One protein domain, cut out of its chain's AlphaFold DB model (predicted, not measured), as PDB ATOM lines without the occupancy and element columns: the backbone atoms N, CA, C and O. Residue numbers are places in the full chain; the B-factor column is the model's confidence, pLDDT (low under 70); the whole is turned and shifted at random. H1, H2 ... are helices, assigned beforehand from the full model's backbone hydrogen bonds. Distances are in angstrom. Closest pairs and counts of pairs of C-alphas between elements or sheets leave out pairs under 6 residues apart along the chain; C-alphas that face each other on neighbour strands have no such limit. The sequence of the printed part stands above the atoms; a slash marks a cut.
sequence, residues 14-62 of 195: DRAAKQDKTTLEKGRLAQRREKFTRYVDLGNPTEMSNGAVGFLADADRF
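What this domain is: This is residues 14 to 62 of the 195 residues of the protein "Hypothetical protein" of Hemiselmis tepida (UniProt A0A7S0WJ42). Two helices joined end to end, H1 and H2, stand at one end of an open, winding strip of chain, which folds back beyond H2 and runs to a tiny helix, H3, at the far end. The printed part has 49 residues, with three named helices in the order H1, H2, H3 and no named strand. The class is all helix, with 20 residues in named elements, under half. It is extended and flat, with a radius of gyration of the C-alphas of 15.4 A and spans of 39 by 31 by 14 A.

Where its parts are: H1, residues 14 to 19, begins at C-alpha 14 (441.609, 539.546, 343.916) and is 9.0 A long. H2, residues 21 to 30, measures 14.4 A. H3, residues 58 to 61, measures 4.8 A and ends at C-alpha 61 (453.053, 525.227, 317.648).

How they stand to each other: H1 and H2 only just touch, only at the corner by their tight link, with 3 pairs of C-alphas within 8 A; the closest, of Lys 18 and Leu 24, are 5.2 A apart. They run opposite ways at a steep tilt of 59 degrees. H3 is apart from both. In H1 and H2 every O i to N i+4 pair is within hydrogen-bond range; H3 is too short for such a pair.

The domain as a whole: The C-alphas farthest apart, of Lys 35 and Phe 62, are 43.2 A apart. The printed part has no cut. The link from H2 to H3 is long, with 27 residues. Residues 32 to 37, 49 to 54 and 57 to 62, of which 58 to 61 belong to H3, stand free. Mean pLDDT of the printed part is 81.1; residues 35 to 36 are under 70.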
ATOM      1  N   ASP A  14     441.673 538.099 343.672       82.25
ATOM      2  CA  ASP A  14     441.609 539.546 343.916       82.25
ATOM      3  C   ASP A  14     442.342 539.944 345.203       82.25
ATOM      4  O   ASP A  14     443.066 540.940 345.239       82.25
ATOM      5  N   ARG A  15     442.210 539.138 346.268       84.69
ATOM      6  CA  ARG A  15     442.932 539.365 347.530       84.69
ATOM      7  C   ARG A  15     444.443 539.217 347.373       84.69
ATOM      8  O   ARG A  15     445.179 540.046 347.901       84.69
ATOM      9  N   ALA A  16     444.904 538.201 346.645       84.69
ATOM     10  CA  ALA A  16     446.328 538.011 346.371       84.69
ATOM     11  C   ALA A  16     446.898 539.159 345.518       84.69
ATOM     12  O   ALA A  16     447.947 539.709 345.847       84.69
ATOM     13  N   ALA A  17     446.160 539.596 344.493       83.00
ATOM     14  CA  ALA A  17     446.559 540.697 343.618       83.00
ATOM     15  C   ALA A  17     446.662 542.051 344.341       83.00
ATOM     16  O   ALA A  17     447.401 542.929 343.895       83.00
ATOM     17  N   LYS A  18     445.945 542.231 345.459       82.38
ATOM     18  CA  LYS A  18     446.073 543.415 346.322       82.38
ATOM     19  C   LYS A  18     447.274 543.364 347.266       82.38
ATOM     20  O   LYS A  18     447.706 544.413 347.738       82.38
ATOM     21  N   GLN A  19     447.776 542.175 347.592       85.50
ATOM     22  CA  GLN A  19     448.950 542.021 348.453       85.50
ATOM     23  C   GLN A  19     450.251 542.214 347.671       85.50
ATOM     24  O   GLN A  19     451.202 542.783 348.205       85.50
ATOM     25  N   ASP A  20     450.287 541.790 346.406       89.38
ATOM     26  CA  ASP A  20     451.421 542.058 345.528       89.38
ATOM     27  C   ASP A  20     451.361 543.498 344.993       89.38
ATOM     28  O   ASP A  20     450.444 543.926 344.287       89.38
ATOM     29  N   LYS A  21     452.387 544.271 345.355       88.56
ATOM     30  CA  LYS A  21     452.543 545.675 344.971       88.56
ATOM     31  C   LYS A  21     452.557 545.845 343.452       88.56
ATOM     32  O   LYS A  21     452.053 546.843 342.949       88.56
ATOM     33  N   THR A  22     453.125 544.895 342.714       86.25
ATOM     34  CA  THR A  22     453.278 545.016 341.260       86.25
ATOM     35  C   THR A  22     451.948 544.833 340.531       86.25
ATOM     36  O   THR A  22     451.609 545.635 339.658       86.25
ATOM     37  N   THR A  23     451.154 543.836 340.919       84.50
ATOM     38  CA  THR A  23     449.820 543.588 340.359       84.50
ATOM     39  C   THR A  23     448.837 544.687 340.735       84.50
ATOM     40  O   THR A  23     448.051 545.124 339.893       84.50
ATOM     41  N   LEU A  24     448.922 545.194 341.967       85.94
ATOM     42  CA  LEU A  24     448.077 546.281 342.445       85.94
ATOM     43  C   LEU A  24     448.307 547.571 341.636       85.94
ATOM     44  O   LEU A  24     447.345 548.215 341.214       85.94
ATOM     45  N   GLU A  25     449.567 547.938 341.379       85.31
ATOM     46  CA  GLU A  25     449.900 549.143 340.607       85.31
ATOM     47  C   GLU A  25     449.516 549.012 339.125       85.31
ATOM     48  O   GLU A  25     448.974 549.958 338.550       85.31
ATOM     49  N   LYS A  26     449.681 547.828 338.515       84.44
ATOM     50  CA  LYS A  26     449.169 547.552 337.158       84.44
ATOM     51  C   LYS A  26     447.647 547.723 337.080       84.44
ATOM     52  O   LYS A  26     447.148 548.361 336.153       84.44
ATOM     53  N   GLY A  27     446.912 547.230 338.081       82.81
ATOM     54  CA  GLY A  27     445.461 547.411 338.176       82.81
ATOM     55  C   GLY A  27     445.048 548.881 338.313       82.81
ATOM     56  O   GLY A  27     444.135 549.336 337.622       82.81
ATOM     57  N   ARG A  28     445.756 549.657 339.147       84.06
ATOM     58  CA  ARG A  28     445.528 551.109 339.290       84.06
ATOM     59  C   ARG A  28     445.792 551.868 337.994       84.06
ATOM     60  O   ARG A  28     445.007 552.748 337.643       84.06
ATOM     61  N   LEU A  29     446.866 551.533 337.280       83.31
ATOM     62  CA  LEU A  29     447.198 552.135 335.987       83.31
ATOM     63  C   LEU A  29     446.123 551.851 334.933       83.31
ATOM     64  O   LEU A  29     445.712 552.776 334.236       83.31
ATOM     65  N   ALA A  30     445.616 550.618 334.865       80.00
ATOM     66  CA  ALA A  30     444.540 550.248 333.945       80.00
ATOM     67  C   ALA A  30     443.222 550.989 334.238       80.00
ATOM     68  O   ALA A  30     442.502 551.379 333.320       80.00
ATOM     69  N   GLN A  31     442.909 551.228 335.515       82.06
ATOM     70  CA  GLN A  31     441.701 551.945 335.946       82.06
ATOM     71  C   GLN A  31     441.860 553.475 335.951       82.06
ATOM     72  O   GLN A  31     440.911 554.190 336.285       82.06
ATOM     73  N   ARG A  32     443.037 554.004 335.592       81.62
ATOM     74  CA  ARG A  32     443.304 555.443 335.582       81.62
ATOM     75  C   ARG A  32     442.534 556.115 334.445       81.62
ATOM     76  O   ARG A  32     442.745 555.822 333.274       81.62
ATOM     77  N   ARG A  33     441.636 557.041 334.797       74.25
ATOM     78  CA  ARG A  33     440.731 557.736 333.854       74.25
ATOM     79  C   ARG A  33     441.104 559.197 333.587       74.25
ATOM     80  O   ARG A  33     440.337 559.915 332.956       74.25
ATOM     81  N   GLU A  34     442.247 559.647 334.092       71.81
ATOM     82  CA  GLU A  34     442.713 561.027 333.943       71.81
ATOM     83  C   GLU A  34     443.555 561.191 332.671       71.81
ATOM     84  O   GLU A  34     444.387 560.335 332.378       71.81
ATOM     85  N   LYS A  35     443.405 562.341 331.991       64.38
ATOM     86  CA  LYS A  35     444.005 562.712 330.688       64.38
ATOM     87  C   LYS A  35     443.341 562.043 329.470       64.38
ATOM     88  O   LYS A  35     442.597 561.078 329.583       64.38
ATOM     89  N   PHE A  36     443.595 562.601 328.284       69.69
ATOM     90  CA  PHE A  36     443.019 562.150 327.007       69.69
ATOM     91  C   PHE A  36     443.596 560.817 326.486       69.69
ATOM     92  O   PHE A  36     443.214 560.369 325.409       69.69
ATOM     93  N   THR A  37     444.498 560.167 327.226       70.62
ATOM     94  CA  THR A  37     445.117 558.891 326.849       70.62
ATOM     95  C   THR A  37     444.724 557.796 327.834       70.62
ATOM     96  O   THR A  37     444.852 557.954 329.046       70.62
ATOM     97  N   ARG A  38     444.237 556.665 327.316       73.69
ATOM     98  CA  ARG A  38     443.973 555.460 328.116       73.69
ATOM     99  C   ARG A  38     445.193 554.551 328.075       73.69
ATOM    100  O   ARG A  38     445.825 554.432 327.028       73.69
ATOM    101  N   TYR A  39     445.504 553.906 329.197       78.75
ATOM    102  CA  TYR A  39     446.480 552.821 329.209       78.75
ATOM    103  C   TYR A  39     445.960 551.678 328.328       78.75
ATOM    104  O   TYR A  39     444.836 551.213 328.520       78.75
ATOM    105  N   VAL A  40     446.767 551.265 327.353       76.88
ATOM    106  CA  VAL A  40     446.506 550.093 326.516       76.88
ATOM    107  C   VAL A  40     447.517 549.040 326.925       76.88
ATOM    108  O   VAL A  40     448.721 549.264 326.814       76.88
ATOM    109  N   ASP A  41     447.021 547.912 327.421       77.69
ATOM    110  CA  ASP A  41     447.868 546.756 327.658       77.69
ATOM    111  C   ASP A  41     448.166 546.090 326.313       77.69
ATOM    112  O   ASP A  41     447.260 545.615 325.631       77.69
ATOM    113  N   LEU A  42     449.436 546.119 325.911       74.31
ATOM    114  CA  LEU A  42     449.918 545.489 324.681       74.31
ATOM    115  C   LEU A  42     450.125 543.974 324.862       74.31
ATOM    116  O   LEU A  42     450.435 543.291 323.890       74.31
ATOM    117  N   GLY A  43     449.937 543.450 326.080       79.69
ATOM    118  CA  GLY A  43     450.159 542.047 326.405       79.69
ATOM    119  C   GLY A  43     451.642 541.674 326.417       79.69
ATOM    120  O   GLY A  43     452.526 542.529 326.524       79.69
ATOM    121  N   ASN A  44     451.921 540.373 326.326       80.69
ATOM    122  CA  ASN A  44     453.288 539.873 326.251       80.69
ATOM    123  C   ASN A  44     453.886 540.206 324.874       80.69
ATOM    124  O   ASN A  44     453.389 539.703 323.869       80.69
ATOM    125  N   PRO A  45     454.989 540.974 324.793       79.38
ATOM    126  CA  PRO A  45     455.588 541.358 323.510       79.38
ATOM    127  C   PRO A  45     456.170 540.167 322.729       79.38
ATOM    128  O   PRO A  45     456.522 540.300 321.561       79.38
ATOM    129  N   THR A  46     456.300 539.009 323.378       81.44
ATOM    130  CA  THR A  46     456.786 537.749 322.806       81.44
ATOM    131  C   THR A  46     455.681 536.878 322.214       81.44
ATOM    132  O   THR A  46     455.985 535.878 321.565       81.44
ATOM    133  N   GLU A  47     454.414 537.214 322.451       81.38
ATOM    134  CA  GLU A  47     453.263 536.458 321.967       81.38
ATOM    135  C   GLU A  47     452.532 537.266 320.899       81.38
ATOM    136  O   GLU A  47     452.294 538.464 321.041       81.38
ATOM    137  N   MET A  48     452.185 536.610 319.796       83.81
ATOM    138  CA  MET A  48     451.406 537.257 318.746       83.81
ATOM    139  C   MET A  48     449.930 537.273 319.152       83.81
ATOM    140  O   MET A  48     449.425 536.310 319.722       83.81
ATOM    141  N   SER A  49     449.222 538.366 318.870       82.50
ATOM    142  CA  SER A  49     447.797 538.480 319.197       82.50
ATOM    143  C   SER A  49     446.952 537.523 318.354       82.50
ATOM    144  O   SER A  49     447.208 537.383 317.159       82.50
ATOM    145  N   ASN A  50     445.893 536.953 318.934       78.50
ATOM    146  CA  ASN A  50     444.933 536.108 318.218       78.50
ATOM    147  C   ASN A  50     444.281 536.898 317.061       78.50
ATOM    148  O   ASN A  50     443.514 537.831 317.301       78.50
ATOM    149  N   GLY A  51     444.667 536.584 315.818       81.12
ATOM    150  CA  GLY A  51     444.286 537.317 314.599       81.12
ATOM    151  C   GLY A  51     445.447 537.982 313.842       81.12
ATOM    152  O   GLY A  51     445.257 538.442 312.718       81.12
ATOM    153  N   ALA A  52     446.654 538.019 314.414       84.81
ATOM    154  CA  ALA A  52     447.858 538.391 313.674       84.81
ATOM    155  C   ALA A  52     448.269 537.264 312.713       84.81
ATOM    156  O   ALA A  52     448.067 536.090 313.001       84.81
ATOM    157  N   VAL A  53     448.913 537.613 311.594       86.25
ATOM    158  CA  VAL A  53     449.311 536.645 310.550       86.25
ATOM    159  C   VAL A  53     450.243 535.544 311.077       86.25
ATOM    160  O   VAL A  53     450.206 534.427 310.579       86.25
ATOM    161  N   GLY A  54     451.062 535.838 312.089       85.31
ATOM    162  CA  GLY A  54     451.944 534.849 312.719       85.31
ATOM    163  C   GLY A  54     451.372 534.197 313.981       85.31
ATOM    164  O   GLY A  54     452.106 533.512 314.690       85.31
ATOM    165  N   PHE A  55     450.093 534.426 314.303       87.88
ATOM    166  CA  PHE A  55     449.455 533.736 315.417       87.88
ATOM    167  C   PHE A  55     449.227 532.268 315.069       87.88
ATOM    168  O   PHE A  55     448.615 531.945 314.053       87.88
ATOM    169  N   LEU A  56     449.691 531.392 315.953       85.75
ATOM    170  CA  LEU A  56     449.502 529.956 315.864       85.75
ATOM    171  C   LEU A  56     449.074 529.451 317.243       85.75
ATOM    172  O   LEU A  56     449.628 529.889 318.253       85.75
ATOM    173  N   ALA A  57     448.086 528.559 317.291       84.06
ATOM    174  CA  ALA A  57     447.660 527.962 318.550       84.06
ATOM    175  C   ALA A  57     448.773 527.073 319.122       84.06
ATOM    176  O   ALA A  57     449.522 526.450 318.371       84.06
ATOM    177  N   ASP A  58     448.856 526.955 320.448       78.19
ATOM    178  CA  ASP A  58     449.888 526.129 321.091       78.19
ATOM    179  C   ASP A  58     449.835 524.657 320.647       78.19
ATOM    180  O   ASP A  58     450.872 524.009 320.545       78.19
ATOM    181  N   ALA A  59     448.643 524.151 320.311       81.06
ATOM    182  CA  ALA A  59     448.451 522.801 319.780       81.06
ATOM    183  C   ALA A  59     449.099 522.584 318.400       81.06
ATOM    184  O   ALA A  59     449.517 521.474 318.093       81.06
ATOM    185  N   ASP A  60     449.198 523.642 317.595       80.75
ATOM    186  CA  ASP A  60     449.823 523.611 316.270       80.75
ATOM    187  C   ASP A  60     451.302 524.031 316.341       80.75
ATOM    188  O   ASP A  60     452.108 523.681 315.478       80.75
ATOM    189  N   ARG A  61     451.679 524.783 317.384       77.31
ATOM    190  CA  ARG A  61     453.053 525.227 317.648       77.31
ATOM    191  C   ARG A  61     453.928 524.115 318.213       77.31
ATOM    192  O   ARG A  61     455.124 524.079 317.921       77.31
ATOM    193  N   PHE A  62     453.355 523.243 319.037       78.94
ATOM    194  CA  PHE A  62     454.072 522.163 319.702       78.94
ATOM    195  C   PHE A  62     453.526 520.812 319.259       78.94
ATOM    196  O   PHE A  62     452.331 520.551 319.358       78.94
TER     197      PHE A  62